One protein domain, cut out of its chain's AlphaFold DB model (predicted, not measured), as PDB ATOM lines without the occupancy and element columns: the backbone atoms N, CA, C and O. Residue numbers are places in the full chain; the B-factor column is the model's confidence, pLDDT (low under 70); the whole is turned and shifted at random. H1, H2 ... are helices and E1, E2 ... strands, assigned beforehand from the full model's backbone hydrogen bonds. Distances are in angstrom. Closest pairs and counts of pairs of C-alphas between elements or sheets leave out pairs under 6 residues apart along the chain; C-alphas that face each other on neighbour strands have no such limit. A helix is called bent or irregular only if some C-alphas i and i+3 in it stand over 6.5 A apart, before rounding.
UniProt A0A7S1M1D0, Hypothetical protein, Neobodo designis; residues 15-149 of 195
ATOM      1  N   ALA A  15      19.504 -41.245  13.128       53.09
ATOM      2  CA  ALA A  15      18.545 -40.154  13.317       53.09
ATOM      3  C   ALA A  15      18.918 -39.233  14.496       53.09
ATOM      4  O   ALA A  15      18.773 -38.015  14.395       53.09
ATOM      5  N   PHE A  16      19.469 -39.786  15.584       53.44
ATOM      6  CA  PHE A  16      19.944 -38.983  16.720       53.44
ATOM      7  C   PHE A  16      21.208 -38.169  16.392       53.44
ATOM      8  O   PHE A  16      21.350 -37.045  16.872       53.44
ATOM      9  N   GLY A  17      22.089 -38.681  15.523       52.16
ATOM     10  CA  GLY A  17      23.294 -37.962  15.088       52.16
ATOM     11  C   GLY A  17      22.997 -36.694  14.274       52.16
ATOM     12  O   GLY A  17      23.630 -35.663  14.496       52.16
ATOM     13  N   MET A  18      21.998 -36.727  13.379       52.72
ATOM     14  CA  MET A  18      21.612 -35.536  12.601       52.72
ATOM     15  C   MET A  18      20.876 -34.479  13.434       52.72
ATOM     16  O   MET A  18      21.074 -33.286  13.204       52.72
ATOM     17  N   ALA A  19      20.073 -34.882  14.424       52.22
ATOM     18  CA  ALA A  19      19.385 -33.935  15.303       52.22
ATOM     19  C   ALA A  19      20.368 -33.121  16.170       52.22
ATOM     20  O   ALA A  19      20.171 -31.923  16.375       52.22
ATOM     21  N   LEU A  20      21.466 -33.741  16.622       52.38
ATOM     22  CA  LEU A  20      22.489 -33.069  17.428       52.38
ATOM     23  C   LEU A  20      23.350 -32.097  16.596       52.38
ATOM     24  O   LEU A  20      23.696 -31.014  17.068       52.38
ATOM     25  N   ALA A  21      23.644 -32.442  15.337       51.94
ATOM     26  CA  ALA A  21      24.376 -31.562  14.423       51.94
ATOM     27  C   ALA A  21      23.569 -30.305  14.042       51.94
ATOM     28  O   ALA A  21      24.137 -29.215  13.943       51.94
ATOM     29  N   LEU A  22      22.244 -30.427  13.891       49.34
ATOM     30  CA  LEU A  22      21.372 -29.291  13.577       49.34
ATOM     31  C   LEU A  22      21.241 -28.308  14.754       49.34
ATOM     32  O   LEU A  22      21.192 -27.097  14.542       49.34
ATOM     33  N   ALA A  23      21.255 -28.802  15.996       50.41
ATOM     34  CA  ALA A  23      21.204 -27.956  17.189       50.41
ATOM     35  C   ALA A  23      22.460 -27.075  17.341       50.41
ATOM     36  O   ALA A  23      22.356 -25.896  17.686       50.41
ATOM     37  N   CYS A  24      23.645 -27.603  17.015       46.06
ATOM     38  CA  CYS A  24      24.904 -26.872  17.184       46.06
ATOM     39  C   CYS A  24      25.050 -25.691  16.200       46.06
ATOM     40  O   CYS A  24      25.550 -24.629  16.567       46.06
ATOM     41  N   ALA A  25      24.530 -25.825  14.973       44.94
ATOM     42  CA  ALA A  25      24.543 -24.739  13.989       44.94
ATOM     43  C   ALA A  25      23.654 -23.549  14.405       44.94
ATOM     44  O   ALA A  25      24.002 -22.397  14.150       44.94
ATOM     45  N   THR A  26      22.537 -23.810  15.095       49.12
ATOM     46  CA  THR A  26      21.608 -22.747  15.521       49.12
ATOM     47  C   THR A  26      22.142 -21.895  16.675       49.12
ATOM     48  O   THR A  26      21.890 -20.688  16.706       49.12
ATOM     49  N   ALA A  27      22.930 -22.478  17.584       51.00
ATOM     50  CA  ALA A  27      23.517 -21.755  18.714       51.00
ATOM     51  C   ALA A  27      24.538 -20.701  18.251       51.00
ATOM     52  O   ALA A  27      24.447 -19.541  18.644       51.00
ATOM     53  N   ALA A  28      25.428 -21.064  17.322       51.09
ATOM     54  CA  ALA A  28      26.426 -20.138  16.783       51.09
ATOM     55  C   ALA A  28      25.790 -18.960  16.017       51.09
ATOM     56  O   ALA A  28      26.281 -17.833  16.081       51.09
ATOM     57  N   THR A  29      24.671 -19.190  15.319       55.84
ATOM     58  CA  THR A  29      23.930 -18.105  14.656       55.84
ATOM     59  C   THR A  29      23.190 -17.204  15.643       55.84
ATOM     60  O   THR A  29      23.073 -16.006  15.400       55.84
ATOM     61  N   ALA A  30      22.716 -17.745  16.771       59.91
ATOM     62  CA  ALA A  30      22.001 -16.967  17.779       59.91
ATOM     63  C   ALA A  30      22.914 -15.937  18.463       59.91
ATOM     64  O   ALA A  30      22.481 -14.805  18.690       59.91
ATOM     65  N   ASP A  31      24.177 -16.292  18.710       66.31
ATOM     66  CA  ASP A  31      25.166 -15.376  19.291       66.31
ATOM     67  C   ASP A  31      25.540 -14.241  18.329       66.31
ATOM     68  O   ASP A  31      25.664 -13.088  18.743       66.31
ATOM     69  N   LEU A  32      25.641 -14.525  17.026       68.06
ATOM     70  CA  LEU A  32      25.893 -13.497  16.009       68.06
ATOM     71  C   LEU A  32      24.756 -12.471  15.948       68.06
ATOM     72  O   LEU A  32      25.004 -11.267  15.990       68.06
ATOM     73  N   VAL A  33      23.507 -12.940  15.927       73.50
ATOM     74  CA  VAL A  33      22.329 -12.061  15.887       73.50
ATOM     75  C   VAL A  33      22.181 -11.269  17.194       73.50
ATOM     76  O   VAL A  33      21.799 -10.099  17.158       73.50
ATOM     77  N   ALA A  34      22.505 -11.861  18.348       77.00
ATOM     78  CA  ALA A  34      22.498 -11.159  19.635       77.00
ATOM     79  C   ALA A  34      23.536 -10.027  19.679       77.00
ATOM     80  O   ALA A  34      23.269  -8.946  20.205       77.00
ATOM     81  N   CYS A  35      24.698 -10.256  19.079       81.94
ATOM     82  CA  CYS A  35      25.754  -9.265  18.961       81.94
ATOM     83  C   CYS A  35      25.392  -8.109  18.028       81.94
ATOM     84  O   CYS A  35      25.614  -6.946  18.372       81.94
ATOM     85  N   ASP A  36      24.760  -8.409  16.898       80.31
ATOM     86  CA  ASP A  36      24.224  -7.378  16.009       80.31
ATOM     87  C   ASP A  36      23.110  -6.576  16.699       80.31
ATOM     88  O   ASP A  36      23.061  -5.351  16.575       80.31
ATOM     89  N   ALA A  37      22.263  -7.233  17.498       83.12
ATOM     90  CA  ALA A  37      21.241  -6.567  18.301       83.12
ATOM     91  C   ALA A  37      21.840  -5.655  19.388       83.12
ATOM     92  O   ALA A  37      21.350  -4.543  19.576       83.12
ATOM     93  N   CYS A  38      22.920  -6.076  20.057       87.25
ATOM     94  CA  CYS A  38      23.637  -5.253  21.037       87.25
ATOM     95  C   CYS A  38      24.118  -3.941  20.416       87.25
ATOM     96  O   CYS A  38      23.845  -2.848  20.921       87.25
ATOM     97  N   VAL A  39      24.822  -4.054  19.290       85.38
ATOM     98  CA  VAL A  39      25.363  -2.905  18.564       85.38
ATOM     99  C   VAL A  39      24.231  -2.002  18.093       85.38
ATOM    100  O   VAL A  39      24.322  -0.781  18.229       85.38
ATOM    101  N   ALA A  40      23.148  -2.600  17.600       83.44
ATOM    102  CA  ALA A  40      21.986  -1.876  17.133       83.44
ATOM    103  C   ALA A  40      21.355  -1.007  18.216       83.44
ATOM    104  O   ALA A  40      21.328   0.220  18.092       83.44
ATOM    105  N   VAL A  41      20.954  -1.640  19.315       87.56
ATOM    106  CA  VAL A  41      20.365  -0.979  20.480       87.56
ATOM    107  C   VAL A  41      21.275   0.134  20.984       87.56
ATOM    108  O   VAL A  41      20.860   1.287  21.065       87.56
ATOM    109  N   THR A  42      22.540  -0.189  21.252       86.81
ATOM    110  CA  THR A  42      23.483   0.756  21.863       86.81
ATOM    111  C   THR A  42      23.747   1.955  20.948       86.81
ATOM    112  O   THR A  42      23.880   3.087  21.415       86.81
ATOM    113  N   SER A  43      23.778   1.737  19.629       83.31
ATOM    114  CA  SER A  43      23.967   2.811  18.649       83.31
ATOM    115  C   SER A  43      22.772   3.764  18.556       83.31
ATOM    116  O   SER A  43      22.983   4.975  18.468       83.31
ATOM    117  N   GLU A  44      21.536   3.260  18.609       84.38
ATOM    118  CA  GLU A  44      20.328   4.096  18.541       84.38
ATOM    119  C   GLU A  44      20.070   4.831  19.857       84.38
ATOM    120  O   GLU A  44      19.779   6.030  19.836       84.38
ATOM    121  N   VAL A  45      20.287   4.168  20.999       86.62
ATOM    122  CA  VAL A  45      20.242   4.814  22.321       86.62
ATOM    123  C   VAL A  45      21.261   5.945  22.376       86.62
ATOM    124  O   VAL A  45      20.913   7.086  22.675       86.62
ATOM    125  N   CYS A  46      22.501   5.677  21.968       85.00
ATOM    126  CA  CYS A  46      23.511   6.717  21.877       85.00
ATOM    127  C   CYS A  46      23.085   7.854  20.933       85.00
ATOM    128  O   CYS A  46      23.138   9.024  21.302       85.00
ATOM    129  N   ARG A  47      22.601   7.555  19.722       80.44
ATOM    130  CA  ARG A  47      22.119   8.604  18.807       80.44
ATOM    131  C   ARG A  47      21.062   9.486  19.443       80.44
ATOM    132  O   ARG A  47      21.075  10.680  19.170       80.44
ATOM    133  N   ALA A  48      20.172   8.925  20.251       81.38
ATOM    134  CA  ALA A  48      19.151   9.679  20.957       81.38
ATOM    135  C   ALA A  48      19.738  10.535  22.086       81.38
ATOM    136  O   ALA A  48      19.462  11.733  22.130       81.38
ATOM    137  N   VAL A  49      20.610   9.961  22.919       79.88
ATOM    138  CA  VAL A  49      21.319  10.656  24.007       79.88
ATOM    139  C   VAL A  49      22.131  11.845  23.484       79.88
ATOM    140  O   VAL A  49      22.102  12.934  24.057       79.88
ATOM    141  N   PHE A  50      22.823  11.669  22.357       77.81
ATOM    142  CA  PHE A  50      23.661  12.707  21.752       77.81
ATOM    143  C   PHE A  50      22.937  13.567  20.710       77.81
ATOM    144  O   PHE A  50      23.532  14.520  20.193       77.81
ATOM    145  N   LYS A  51      21.660  13.284  20.413       75.12
ATOM    146  CA  LYS A  51      20.838  14.131  19.541       75.12
ATOM    147  C   LYS A  51      20.656  15.504  20.186       75.12
ATOM    148  O   LYS A  51      20.556  15.617  21.404       75.12
ATOM    149  N   ASP A  52      20.655  16.538  19.348       52.47
ATOM    150  CA  ASP A  52      20.640  17.965  19.696       52.47
ATOM    151  C   ASP A  52      20.054  18.327  21.072       52.47
ATOM    152  O   ASP A  52      18.881  18.098  21.342       52.47
ATOM    153  N   LYS A  53      20.882  18.991  21.897       55.16
ATOM    154  CA  LYS A  53      20.505  19.776  23.092       55.16
ATOM    155  C   LYS A  53      19.355  19.195  23.930       55.16
ATOM    156  O   LYS A  53      18.432  19.922  24.303       55.16
ATOM    157  N   GLN A  54      19.427  17.911  24.262       61.41
ATOM    158  CA  GLN A  54      18.553  17.339  25.278       61.41
ATOM    159  C   GLN A  54      18.760  18.096  26.603       61.41
ATOM    160  O   GLN A  54      19.894  18.289  27.042       61.41
ATOM    161  N   ARG A  55      17.666  18.582  27.207       68.69
ATOM    162  CA  ARG A  55      17.686  19.180  28.558       68.69
ATOM    163  C   ARG A  55      17.811  18.119  29.652       68.69
ATOM    164  O   ARG A  55      18.129  18.463  30.786       68.69
ATOM    165  N   LEU A  56      17.506  16.871  29.312       78.31
ATOM    166  CA  LEU A  56      17.494  15.742  30.227       78.31
ATOM    167  C   LEU A  56      18.902  15.149  30.374       78.31
ATOM    168  O   LEU A  56      19.686  15.194  29.420       78.31
ATOM    169  N   PRO A  57      19.230  14.601  31.555       82.81
ATOM    170  CA  PRO A  57      20.493  13.910  31.760       82.81
ATOM    171  C   PRO A  57      20.573  12.644  30.881       82.81
ATOM    172  O   PRO A  57      19.547  11.994  30.665       82.81
ATOM    173  N   PRO A  58      21.774  12.274  30.391       80.62
ATOM    174  CA  PRO A  58      21.986  11.139  29.489       80.62
ATOM    175  C   PRO A  58      21.329   9.825  29.929       80.62
ATOM    176  O   PRO A  58      20.669   9.191  29.111       80.62
ATOM    177  N   GLY A  59      21.435   9.463  31.211       81.25
ATOM    178  CA  GLY A  59      20.833   8.241  31.755       81.25
ATOM    179  C   GLY A  59      19.308   8.190  31.638       81.25
ATOM    180  O   GLY A  59      18.749   7.182  31.220       81.25
ATOM    181  N   VAL A  60      18.621   9.313  31.888       85.00
ATOM    182  CA  VAL A  60      17.152   9.388  31.764       85.00
ATOM    183  C   VAL A  60      16.722   9.212  30.311       85.00
ATOM    184  O   VAL A  60      15.784   8.473  30.026       85.00
ATOM    185  N   VAL A  61      17.440   9.848  29.382       84.81
ATOM    186  CA  VAL A  61      17.184   9.687  27.944       84.81
ATOM    187  C   VAL A  61      17.455   8.251  27.508       84.81
ATOM    188  O   VAL A  61      16.701   7.705  26.708       84.81
ATOM    189  N   ALA A  62      18.518   7.630  28.020       85.75
ATOM    190  CA  ALA A  62      18.838   6.249  27.701       85.75
ATOM    191  C   ALA A  62      17.720   5.300  28.152       85.75
ATOM    192  O   ALA A  62      17.230   4.533  27.327       85.75
ATOM    193  N   SER A  63      17.258   5.415  29.400       86.81
ATOM    194  CA  SER A  63      16.173   4.581  29.934       86.81
ATOM    195  C   SER A  63      14.857   4.763  29.164       86.81
ATOM    196  O   SER A  63      14.229   3.784  28.756       86.81
ATOM    197  N   GLU A  64      14.477   6.006  28.839       86.56
ATOM    198  CA  GLU A  64      13.270   6.277  28.042       86.56
ATOM    199  C   GLU A  64      13.368   5.664  26.633       86.56
ATOM    200  O   GLU A  64      12.417   5.064  26.129       86.56
ATOM    201  N   MET A  65      14.545   5.750  26.007       86.25
ATOM    202  CA  MET A  65      14.772   5.189  24.676       86.25
ATOM    203  C   MET A  65      14.810   3.661  24.680       86.25
ATOM    204  O   MET A  65      14.329   3.043  23.729       86.25
ATOM    205  N   LEU A  66      15.334   3.033  25.735       87.31
ATOM    206  CA  LEU A  66      15.378   1.573  25.863       87.31
ATOM    207  C   LEU A  66      13.975   0.953  25.890       87.31
ATOM    208  O   LEU A  66      13.785  -0.131  25.340       87.31
ATOM    209  N   GLY A  67      12.974   1.673  26.408       83.75
ATOM    210  CA  GLY A  67      11.576   1.237  26.383       83.75
ATOM    211  C   GLY A  67      10.984   1.063  24.976       83.75
ATOM    212  O   GLY A  67      10.077   0.251  24.797       83.75
ATOM    213  N   GLY A  68      11.506   1.777  23.969       83.69
ATOM    214  CA  GLY A  68      10.969   1.791  22.597       83.69
ATOM    215  C   GLY A  68      11.963   1.418  21.491       83.69
ATOM    216  O   GLY A  68      11.592   1.345  20.319       83.69
ATOM    217  N   VAL A  69      13.235   1.170  21.814       85.12
ATOM    218  CA  VAL A  69      14.285   0.953  20.800       85.12
ATOM    219  C   VAL A  69      14.083  -0.331  19.984       85.12
ATOM    220  O   VAL A  69      14.464  -0.380  18.817       85.12
ATOM    221  N   CYS A  70      13.425  -1.351  20.544       84.31
ATOM    222  CA  CYS A  70      13.143  -2.618  19.858       84.31
ATOM    223  C   CYS A  70      11.854  -2.611  19.014       84.31
ATOM    224  O   CYS A  70      11.189  -3.644  18.890       84.31
ATOM    225  N   GLU A  71      11.498  -1.465  18.434       81.25
ATOM    226  CA  GLU A  71      10.391  -1.317  17.487       81.25
ATOM    227  C   GLU A  71      10.903  -1.179  16.042       81.25
ATOM    228  O   GLU A  71      12.015  -0.707  15.796       81.25
ATOM    229  N   ILE A  72      10.085  -1.609  15.071       60.22
ATOM    230  CA  ILE A  72      10.457  -1.724  13.645       60.22
ATOM    231  C   ILE A  72      10.982  -0.401  13.072       60.22
ATOM    232  O   ILE A  72      11.916  -0.408  12.275       60.22
ATOM    233  N   ASP A  73      10.412   0.725  13.498       62.81
ATOM    234  CA  ASP A  73      10.736   2.046  12.953       62.81
ATOM    235  C   ASP A  73      12.028   2.653  13.534       62.81
ATOM    236  O   ASP A  73      12.568   3.620  12.982       62.81
ATOM    237  N   ASN A  74      12.543   2.076  14.625       62.75
ATOM    238  CA  ASN A  74      13.684   2.604  15.376       62.75
ATOM    239  C   ASN A  74      15.007   1.903  15.028       62.75
ATOM    240  O   ASN A  74      16.069   2.513  15.131       62.75
ATOM    241  N   LEU A  75      14.962   0.666  14.526       66.88
ATOM    242  CA  LEU A  75      16.147  -0.079  14.097       66.88
ATOM    243  C   LEU A  75      16.473   0.242  12.635       66.88
ATOM    244  O   LEU A  75      16.064  -0.468  11.719       66.88
ATOM    245  N   ARG A  76      17.178   1.357  12.410       60.06
ATOM    246  CA  ARG A  76      17.243   1.956  11.071       60.06
ATOM    247  C   ARG A  76      17.956   1.109  10.023       60.06
ATOM    248  O   ARG A  76      17.417   1.036   8.929       60.06
ATOM    249  N   TYR A  77      19.093   0.472  10.306       58.38
ATOM    250  CA  TYR A  77      19.801  -0.376   9.332       58.38
ATOM    251  C   TYR A  77      20.791  -1.293  10.044       58.38
ATOM    252  O   TYR A  77      21.725  -0.796  10.671       58.38
ATOM    253  N   TYR A  78      20.597  -2.608   9.922       62.72
ATOM    254  CA  TYR A  78      21.499  -3.625  10.463       62.72
ATOM    255  C   TYR A  78      21.574  -4.819   9.519       62.72
ATOM    256  O   TYR A  78      20.660  -5.054   8.729       62.72
ATOM    257  N   THR A  79      22.659  -5.584   9.635       60.84
ATOM    258  CA  THR A  79      22.999  -6.741   8.794       60.84
ATOM    259  C   THR A  79      21.850  -7.746   8.662       60.84
ATOM    260  O   THR A  79      21.674  -8.359   7.611       60.84
ATOM    261  N   ASN A  80      21.031  -7.879   9.711       62.62
ATOM    262  CA  ASN A  80      19.907  -8.809   9.764       62.62
ATOM    263  C   ASN A  80      18.555  -8.105   9.549       62.62
ATOM    264  O   ASN A  80      18.324  -7.023  10.095       62.62
ATOM    265  N   PRO A  81      17.609  -8.737   8.826       64.69
ATOM    266  CA  PRO A  81      16.290  -8.164   8.594       64.69
ATOM    267  C   PRO A  81      15.486  -8.031   9.910       64.69
ATOM    268  O   PRO A  81      15.608  -8.888  10.796       64.69
ATOM    269  N   PRO A  82      14.594  -7.022  10.029       67.00
ATOM    270  CA  PRO A  82      13.778  -6.766  11.224       67.00
ATOM    271  C   PRO A  82      13.110  -7.989  11.885       67.00
ATOM    272  O   PRO A  82      13.180  -8.086  13.110       67.00
ATOM    273  N   PRO A  83      12.505  -8.959  11.160       72.12
ATOM    274  CA  PRO A  83      11.880 -10.127  11.793       72.12
ATOM    275  C   PRO A  83      12.835 -10.971  12.648       72.12
ATOM    276  O   PRO A  83      12.392 -11.605  13.601       72.12
ATOM    277  N   VAL A  84      14.132 -10.976  12.329       73.06
ATOM    278  CA  VAL A  84      15.154 -11.724  13.077       73.06
ATOM    279  C   VAL A  84      15.787 -10.847  14.160       73.06
ATOM    280  O   VAL A  84      16.088 -11.320  15.254       73.06
ATOM    281  N   LEU A  85      15.932  -9.549  13.889       76.31
ATOM    282  CA  LEU A  85      16.594  -8.610  14.790       76.31
ATOM    283  C   LEU A  85      15.720  -8.178  15.977       76.31
ATOM    284  O   LEU A  85      16.223  -8.062  17.086       76.31
ATOM    285  N   LEU A  86      14.411  -7.980  15.790       81.94
ATOM    286  CA  LEU A  86      13.491  -7.579  16.867       81.94
ATOM    287  C   LEU A  86      13.435  -8.568  18.044       81.94
ATOM    288  O   LEU A  86      13.545  -8.122  19.188       81.94
ATOM    289  N   PRO A  87      13.269  -9.892  17.835       83.00
ATOM    290  CA  PRO A  87      13.280 -10.831  18.952       83.00
ATOM    291  C   PRO A  87      14.650 -10.882  19.634       83.00
ATOM    292  O   PRO A  87      14.708 -11.026  20.854       83.00
ATOM    293  N   ALA A  88      15.742 -10.718  18.884       83.56
ATOM    294  CA  ALA A  88      17.082 -10.632  19.454       83.56
ATOM    295  C   ALA A  88      17.276  -9.352  20.281       83.56
ATOM    296  O   ALA A  88      17.796  -9.427  21.387       83.56
ATOM    297  N   CYS A  89      16.769  -8.214  19.805       85.94
ATOM    298  CA  CYS A  89      16.751  -6.937  20.515       85.94
ATOM    299  C   CYS A  89      16.015  -7.056  21.852       85.94
ATOM    300  O   CYS A  89      16.569  -6.734  22.900       85.94
ATOM    301  N   LYS A  90      14.796  -7.612  21.845       87.94
ATOM    302  CA  LYS A  90      14.007  -7.808  23.071       87.94
ATOM    303  C   LYS A  90      14.702  -8.735  24.065       87.94
ATOM    304  O   LYS A  90      14.710  -8.455  25.257       87.94
ATOM    305  N   ARG A  91      15.303  -9.830  23.583       87.25
ATOM    306  CA  ARG A  91      16.076 -10.755  24.430       87.25
ATOM    307  C   ARG A  91      17.328 -10.102  25.003       87.25
ATOM    308  O   ARG A  91      17.651 -10.346  26.159       87.25
ATOM    309  N   PHE A  92      18.016  -9.299  24.197       87.31
ATOM    310  CA  PHE A  92      19.184  -8.546  24.626       87.31
ATOM    311  C   PHE A  92      18.805  -7.579  25.751       87.31
ATOM    312  O   PHE A  92      19.375  -7.669  26.833       87.31
ATOM    313  N   LEU A  93      17.784  -6.742  25.545       88.75
ATOM    314  CA  LEU A  93      17.320  -5.799  26.565       88.75
ATOM    315  C   LEU A  93      16.844  -6.491  27.837       88.75
ATOM    316  O   LEU A  93      17.273  -6.116  28.918       88.75
ATOM    317  N   ALA A  94      16.053  -7.559  27.726       88.75
ATOM    318  CA  ALA A  94      15.562  -8.285  28.897       88.75
ATOM    319  C   ALA A  94      16.682  -8.803  29.821       88.75
ATOM    320  O   ALA A  94      16.432  -9.070  30.992       88.75
ATOM    321  N   LYS A  95      17.900  -8.981  29.296       88.75
ATOM    322  CA  LYS A  95      19.055  -9.463  30.058       88.75
ATOM    323  C   LYS A  95      20.056  -8.359  30.406       88.75
ATOM    324  O   LYS A  95      20.825  -8.527  31.347       88.75
ATOM    325  N   HIS A  96      20.117  -7.302  29.602       89.38
ATOM    326  CA  HIS A  96      21.241  -6.361  29.573       89.38
ATOM    327  C   HIS A  96      20.812  -4.897  29.591       89.38
ATOM    328  O   HIS A  96      21.632  -4.027  29.327       89.38
ATOM    329  N   GLN A  97      19.544  -4.610  29.883       88.81
ATOM    330  CA  GLN A  97      19.060  -3.239  29.997       88.81
ATOM    331  C   GLN A  97      19.869  -2.444  31.032       88.81
ATOM    332  O   GLN A  97      20.415  -1.407  30.674       88.81
ATOM    333  N   ASP A  98      20.044  -2.975  32.244       88.69
ATOM    334  CA  ASP A  98      20.794  -2.316  33.327       88.69
ATOM    335  C   ASP A  98      22.260  -2.040  32.941       88.69
ATOM    336  O   ASP A  98      22.835  -1.002  33.271       88.69
ATOM    337  N   ASP A  99      22.870  -2.954  32.181       88.69
ATOM    338  CA  ASP A  99      24.234  -2.800  31.668       88.69
ATOM    339  C   ASP A  99      24.337  -1.652  30.652       88.69
ATOM    340  O   ASP A  99      25.357  -0.975  30.559       88.69
ATOM    341  N   VAL A 100      23.291  -1.447  29.847       87.06
ATOM    342  CA  VAL A 100      23.243  -0.347  28.882       87.06
ATOM    343  C   VAL A 100      22.959   0.968  29.604       87.06
ATOM    344  O   VAL A 100      23.621   1.962  29.316       87.06
ATOM    345  N   GLU A 101      22.011   0.981  30.541       88.50
ATOM    346  CA  GLU A 101      21.656   2.170  31.327       88.50
ATOM    347  C   GLU A 101      22.851   2.685  32.131       88.50
ATOM    348  O   GLU A 101      23.208   3.854  31.989       88.50
ATOM    349  N   SER A 102      23.534   1.805  32.869       88.06
ATOM    350  CA  SER A 102      24.712   2.166  33.673       88.06
ATOM    351  C   SER A 102      25.825   2.810  32.845       88.06
ATOM    352  O   SER A 102      26.394   3.815  33.262       88.06
ATOM    353  N   VAL A 103      26.084   2.319  31.628       86.81
ATOM    354  CA  VAL A 103      27.065   2.940  30.724       86.81
ATOM    355  C   VAL A 103      26.664   4.371  30.363       86.81
ATOM    356  O   VAL A 103      27.508   5.257  30.354       86.81
ATOM    357  N   PHE A 104      25.388   4.651  30.099       84.62
ATOM    358  CA  PHE A 104      24.955   6.019  29.784       84.62
ATOM    359  C   PHE A 104      24.748   6.908  31.022       84.62
ATOM    360  O   PHE A 104      24.698   8.132  30.881       84.62
ATOM    361  N   GLU A 105      24.632   6.328  32.217       83.81
ATOM    362  CA  GLU A 105      24.598   7.051  33.492       83.81
ATOM    363  C   GLU A 105      25.992   7.468  33.966       83.81
ATOM    364  O   GLU A 105      26.193   8.629  34.332       83.81
ATOM    365  N   GLU A 106      26.957   6.546  33.941       75.62
ATOM    366  CA  GLU A 106      28.331   6.784  34.389       75.62
ATOM    367  C   GLU A 106      29.138   7.590  33.365       75.62
ATOM    368  O   GLU A 106      29.937   8.465  33.717       75.62
ATOM    369  N   GLU A 107      28.937   7.315  32.076       66.88
ATOM    370  CA  GLU A 107      29.758   7.881  31.016       66.88
ATOM    371  C   GLU A 107      29.161   9.223  30.551       66.88
ATOM    372  O   GLU A 107      28.253   9.317  29.721       66.88
ATOM    373  N   THR A 108      29.681  10.318  31.115       62.59
ATOM    374  CA  THR A 108      29.275  11.673  30.724       62.59
ATOM    375  C   THR A 108      29.586  11.947  29.249       62.59
ATOM    376  O   THR A 108      30.483  11.361  28.636       62.59
ATOM    377  N   ARG A 109      28.861  12.912  28.663       59.06
ATOM    378  CA  ARG A 109      29.008  13.356  27.263       59.06
ATOM    379  C   ARG A 109      30.472  13.644  26.865       59.06
ATOM    380  O   ARG A 109      30.818  13.501  25.692       59.06
ATOM    381  N   GLU A 110      31.301  14.040  27.834       58.81
ATOM    382  CA  GLU A 110      32.744  14.273  27.689       58.81
ATOM    383  C   GLU A 110      33.573  12.976  27.665       58.81
ATOM    384  O   GLU A 110      34.444  12.847  26.804       58.81
ATOM    385  N   SER A 111      33.280  11.992  28.524       58.75
ATOM    386  CA  SER A 111      34.002  10.705  28.587       58.75
ATOM    387  C   SER A 111      33.775   9.844  27.339       58.75
ATOM    388  O   SER A 111      34.704   9.235  26.813       58.75
ATOM    389  N   LEU A 112      32.568   9.902  26.770       58.34
ATOM    390  CA  LEU A 112      32.234   9.229  25.509       58.34
ATOM    391  C   LEU A 112      32.878   9.891  24.271       58.34
ATOM    392  O   LEU A 112      32.681   9.441  23.135       58.34
ATOM    393  N   GLY A 113      33.618  10.993  24.453       55.00
ATOM    394  CA  GLY A 113      34.245  11.755  23.370       55.00
ATOM    395  C   GLY A 113      33.235  12.276  22.342       55.00
ATOM    396  O   GLY A 113      33.574  12.449  21.172       55.00
ATOM    397  N   GLY A 114      31.969  12.444  22.747       60.81
ATOM    398  CA  GLY A 114      30.862  12.779  21.850       60.81
ATOM    399  C   GLY A 114      30.559  11.729  20.773       60.81
ATOM    400  O   GLY A 114      29.901  12.060  19.787       60.81
ATOM    401  N   SER A 115      31.043  10.488  20.914       68.12
ATOM    402  CA  SER A 115      30.882   9.439  19.905       68.12
ATOM    403  C   SER A 115      30.286   8.156  20.487       68.12
ATOM    404  O   SER A 115      30.689   7.678  21.542       68.12
ATOM    405  N   CYS A 116      29.397   7.513  19.731       77.12
ATOM    406  CA  CYS A 116      28.779   6.237  20.115       77.12
ATOM    407  C   CYS A 116      29.736   5.044  20.174       77.12
ATOM    408  O   CYS A 116      29.326   3.933  20.494       77.12
ATOM    409  N   ARG A 117      31.018   5.249  19.856       77.38
ATOM    410  CA  ARG A 117      32.010   4.176  19.822       77.38
ATOM    411  C   ARG A 117      32.402   3.710  21.221       77.38
ATOM    412  O   ARG A 117      32.613   2.511  21.368       77.38
ATOM    413  N   GLY A 118      32.484   4.614  22.199       79.75
ATOM    414  CA  GLY A 118      32.786   4.261  23.592       79.75
ATOM    415  C   GLY A 118      31.722   3.329  24.165       79.75
ATOM    416  O   GLY A 118      32.028   2.183  24.478       79.75
ATOM    417  N   ALA A 119      30.459   3.760  24.109       81.56
ATOM    418  CA  ALA A 119      29.317   2.987  24.594       81.56
ATOM    419  C   ALA A 119      29.196   1.608  23.923       81.56
ATOM    420  O   ALA A 119      29.081   0.592  24.600       81.56
ATOM    421  N   VAL A 120      29.293   1.531  22.587       83.50
ATOM    422  CA  VAL A 120      29.239   0.237  21.873       83.50
ATOM    423  C   VAL A 120      30.390  -0.677  22.293       83.50
ATOM    424  O   VAL A 120      30.207  -1.886  22.413       83.50
ATOM    425  N   ARG A 121      31.581  -0.125  22.542       82.75
ATOM    426  CA  ARG A 121      32.713  -0.909  23.035       82.75
ATOM    427  C   ARG A 121      32.479  -1.408  24.459       82.75
ATOM    428  O   ARG A 121      32.677  -2.597  24.697       82.75
ATOM    429  N   ALA A 122      32.039  -0.534  25.359       82.88
ATOM    430  CA  ALA A 122      31.777  -0.867  26.754       82.88
ATOM    431  C   ALA A 122      30.713  -1.968  26.884       82.88
ATOM    432  O   ALA A 122      30.918  -2.950  27.594       82.88
ATOM    433  N   VAL A 123      29.621  -1.853  26.124       85.12
ATOM    434  CA  VAL A 123      28.498  -2.794  26.200       85.12
ATOM    435  C   VAL A 123      28.761  -4.065  25.380       85.12
ATOM    436  O   VAL A 123      28.540  -5.172  25.873       85.12
ATOM    437  N   CYS A 124      29.234  -3.935  24.133       85.44
ATOM    438  CA  CYS A 124      29.212  -5.038  23.165       85.44
ATOM    439  C   CYS A 124      30.564  -5.731  22.940       85.44
ATOM    440  O   CYS A 124      30.562  -6.940  22.710       85.44
ATOM    441  N   GLU A 125      31.722  -5.052  23.003       82.75
ATOM    442  CA  GLU A 125      33.013  -5.721  22.703       82.75
ATOM    443  C   GLU A 125      33.338  -6.819  23.730       82.75
ATOM    444  O   GLU A 125      33.766  -7.908  23.344       82.75
ATOM    445  N   ALA A 126      33.082  -6.572  25.020       74.94
ATOM    446  CA  ALA A 126      33.322  -7.548  26.086       74.94
ATOM    447  C   ALA A 126      32.436  -8.801  25.964       74.94
ATOM    448  O   ALA A 126      32.846  -9.892  26.350       74.94
ATOM    449  N   ARG A 127      31.230  -8.655  25.402       78.38
ATOM    450  CA  ARG A 127      30.229  -9.731  25.305       78.38
ATOM    451  C   ARG A 127      30.353 -10.528  24.021       78.38
ATOM    452  O   ARG A 127      30.164 -11.736  24.019       78.38
ATOM    453  N   CYS A 128      30.684  -9.841  22.937       79.06
ATOM    454  CA  CYS A 128      30.750 -10.434  21.613       79.06
ATOM    455  C   CYS A 128      32.139 -10.944  21.247       79.06
ATOM    456  O   CYS A 128      32.284 -11.614  20.228       79.06
ATOM    457  N   GLY A 129      33.176 -10.589  22.017       72.31
ATOM    458  CA  GLY A 129      34.565 -10.951  21.715       72.31
ATOM    459  C   GLY A 129      35.066 -10.382  20.380       72.31
ATOM    460  O   GLY A 129      36.106 -10.793  19.868       72.31
ATOM    461  N   LYS A 130      34.322  -9.436  19.797       69.75
ATOM    462  CA  LYS A 130      34.564  -8.839  18.485       69.75
ATOM    463  C   LYS A 130      34.852  -7.365  18.658       69.75
ATOM    464  O   LYS A 130      34.151  -6.683  19.391       69.75
ATOM    465  N   LYS A 131      35.860  -6.864  17.942       72.31
ATOM    466  CA  LYS A 131      36.156  -5.430  17.878       72.31
ATOM    467  C   LYS A 131      35.285  -4.801  16.804       72.31
ATOM    468  O   LYS A 131      35.465  -5.112  15.631       72.31
ATOM    469  N   TYR A 132      34.392  -3.896  17.178       66.75
ATOM    470  CA  TYR A 132      33.518  -3.237  16.214       66.75
ATOM    471  C   TYR A 132      34.188  -1.988  15.653       66.75
ATOM    472  O   TYR A 132      34.646  -1.113  16.393       66.75
ATOM    473  N   LYS A 133      34.247  -1.879  14.322       61.75
ATOM    474  CA  LYS A 133      34.694  -0.649  13.665       61.75
ATOM    475  C   LYS A 133      33.480   0.096  13.139       61.75
ATOM    476  O   LYS A 133      32.720  -0.417  12.327       61.75
ATOM    477  N   ALA A 134      33.341   1.335  13.593       61.50
ATOM    478  CA  ALA A 134      32.434   2.290  12.982       61.50
ATOM    479  C   ALA A 134      32.917   2.579  11.551       61.50
ATOM    480  O   ALA A 134      34.029   3.082  11.374       61.50
ATOM    481  N   ALA A 135      32.093   2.237  10.570       58.75
ATOM    482  CA  ALA A 135      32.214   2.584   9.168       58.75
ATOM    483  C   ALA A 135      31.146   3.631   8.834       58.75
ATOM    484  O   ALA A 135      29.981   3.509   9.209       58.75
ATOM    485  N   GLU A 136      31.541   4.695   8.144       54.31
ATOM    486  CA  GLU A 136      30.588   5.685   7.655       54.31
ATOM    487  C   GLU A 136      30.020   5.172   6.328       54.31
ATOM    488  O   GLU A 136      30.736   5.081   5.331       54.31
ATOM    489  N   VAL A 137      28.746   4.790   6.326       56.81
ATOM    490  CA  VAL A 137      28.054   4.303   5.132       56.81
ATOM    491  C   VAL A 137      27.166   5.422   4.607       56.81
ATOM    492  O   VAL A 137      26.278   5.936   5.295       56.81
ATOM    493  N   VAL A 138      27.454   5.852   3.378       47.41
ATOM    494  CA  VAL A 138      26.683   6.879   2.672       47.41
ATOM    495  C   VAL A 138      25.716   6.174   1.736       47.41
ATOM    496  O   VAL A 138      26.111   5.670   0.687       47.41
ATOM    497  N   GLN A 139      24.436   6.155   2.102       46.81
ATOM    498  CA  GLN A 139      23.382   5.582   1.270       46.81
ATOM    499  C   GLN A 139      22.279   6.625   1.072       46.81
ATOM    500  O   GLN A 139      21.754   7.192   2.027       46.81
ATOM    501  N   GLY A 140      21.978   6.960  -0.187       47.50
ATOM    502  CA  GLY A 140      20.963   7.969  -0.522       47.50
ATOM    503  C   GLY A 140      21.287   9.403  -0.071       47.50
ATOM    504  O   GLY A 140      20.377  10.217   0.058       47.50
ATOM    505  N   GLY A 141      22.559   9.724   0.191       41.03
ATOM    506  CA  GLY A 141      22.995  11.055   0.637       41.03
ATOM    507  C   GLY A 141      22.887  11.308   2.147       41.03
ATOM    508  O   GLY A 141      23.299  12.375   2.598       41.03
ATOM    509  N   LEU A 142      22.396  10.342   2.937       39.94
ATOM    510  CA  LEU A 142      22.486  10.375   4.399       39.94
ATOM    511  C   LEU A 142      23.763   9.652   4.853       39.94
ATOM    512  O   LEU A 142      23.995   8.497   4.492       39.94
ATOM    513  N   LYS A 143      24.589  10.335   5.651       44.94
ATOM    514  CA  LYS A 143      25.738   9.735   6.339       44.94
ATOM    515  C   LYS A 143      25.224   8.972   7.551       44.94
ATOM    516  O   LYS A 143      24.708   9.583   8.487       44.94
ATOM    517  N   THR A 144      25.357   7.654   7.523       51.03
ATOM    518  CA  THR A 144      24.926   6.783   8.615       51.03
ATOM    519  C   THR A 144      26.155   6.078   9.167       51.03
ATOM    520  O   THR A 144      26.947   5.507   8.425       51.03
ATOM    521  N   LEU A 145      26.352   6.168  10.477       51.38
ATOM    522  CA  LEU A 145      27.394   5.416  11.170       51.38
ATOM    523  C   LEU A 145      26.899   3.975  11.323       51.38
ATOM    524  O   LEU A 145      25.948   3.747  12.070       51.38
ATOM    525  N   GLU A 146      27.506   3.051  10.586       60.94
ATOM    526  CA  GLU A 146      27.255   1.612  10.660       60.94
ATOM    527  C   GLU A 146      28.436   0.948  11.366       60.94
ATOM    528  O   GLU A 146      29.594   1.263  11.102       60.94
ATOM    529  N   TYR A 147      28.176   0.032  12.288       56.03
ATOM    530  CA  TYR A 147      29.238  -0.728  12.937       56.03
ATOM    531  C   TYR A 147      29.310  -2.092  12.272       56.03
ATOM    532  O   TYR A 147      28.392  -2.894  12.400       56.03
ATOM    533  N   ARG A 148      30.407  -2.339  11.551       58.66
ATOM    534  CA  ARG A 148      30.663  -3.625  10.900       58.66
ATOM    535  C   ARG A 148      31.707  -4.414  11.675       58.66
ATOM    536  O   ARG A 148      32.668  -3.851  12.215       58.66
ATOM    537  N   ASP A 149      31.524  -5.730  11.689       55.59
ATOM    538  CA  ASP A 149      32.581  -6.660  12.062       55.59
ATOM    539  C   ASP A 149      33.717  -6.532  11.026       55.59
ATOM    540  O   ASP A 149      33.480  -6.739   9.834       55.59
TER     541      ASP A 149
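What this domain is: This is residues 15 to 149 of the 195 residues of the protein "Hypothetical protein" of Neobodo designis (UniProt A0A7S1M1D0). One long helix, H1, runs with its later part through a small helical body, where H2, H3 and H4 pack round it, while residues 15 to 29 of H1 stick out as an arm that makes much of the length. A two-stranded hairpin, E1 and E2, lies loosely to one side. The printed part has 135 residues, with four named helices and then two named strands, E1 - E2, antiparallel; the class is mostly helix. It is compact, with a radius of gyration of the C-alphas of 16.0 A, and elongated, spanning 61 by 35 by 26 A.

Where its parts are: H1, residues 15 to 49, begins at C-alpha 15 (18.545, -40.154, 13.317) and is 52.0 A long. H2 is residues 58 to 66. H3, residues 82 to 106, was assigned as one helix by its hydrogen bonds but is bent, with C-alphas 95 and 98 8.0 A apart; its arms are H3a, residues 82 to 95, 19.7 A, and H3b, residues 98 to 106. H4, residues 116 to 128, 16.9 A, is irregular, but only just: C-alphas 123 and 126 are 6.8 A apart. E1 is residues 133 to 139, 17.9 A, and E2 residues 142 to 148, 17.5 A, ending at C-alpha 148 (30.663, -3.625, 10.900).

How they stand to each other: H1 touches H3a with residues 33 to 41 alone, about perpendicular at 79 degrees; the closest C-alphas, of Ala 37 and Cys 89, are 5.0 A apart. H1 touches H4 with residues 31 to 47 alone, closest at the C-alphas of Cys 46 and Cys 116, 5.6 A, at a shallow tilt of 18 degrees, opposite ways. H2 touches H3b, closest at the C-alphas of Gly 59 and Glu 105, 4.3 A. In the hairpin E1 and E2, N 135 and O 146 are within hydrogen-bond range at 2.7 A. Every O i to N i+4 pair is within range in H2, against 28 of 31 in H1, 8 of 10 in H3a, 4 of 5 in H3b and 7 of 9 in H4.

The domain as a whole: The two C-alphas farthest apart, of Ala 15 and Arg 55, are 61.3 A apart. The printed part has no cut; the link from H2 to H3 is long. Mean pLDDT of the printed part is 71.1, with residues 15 to 32 and 132 to 149 among those under 70.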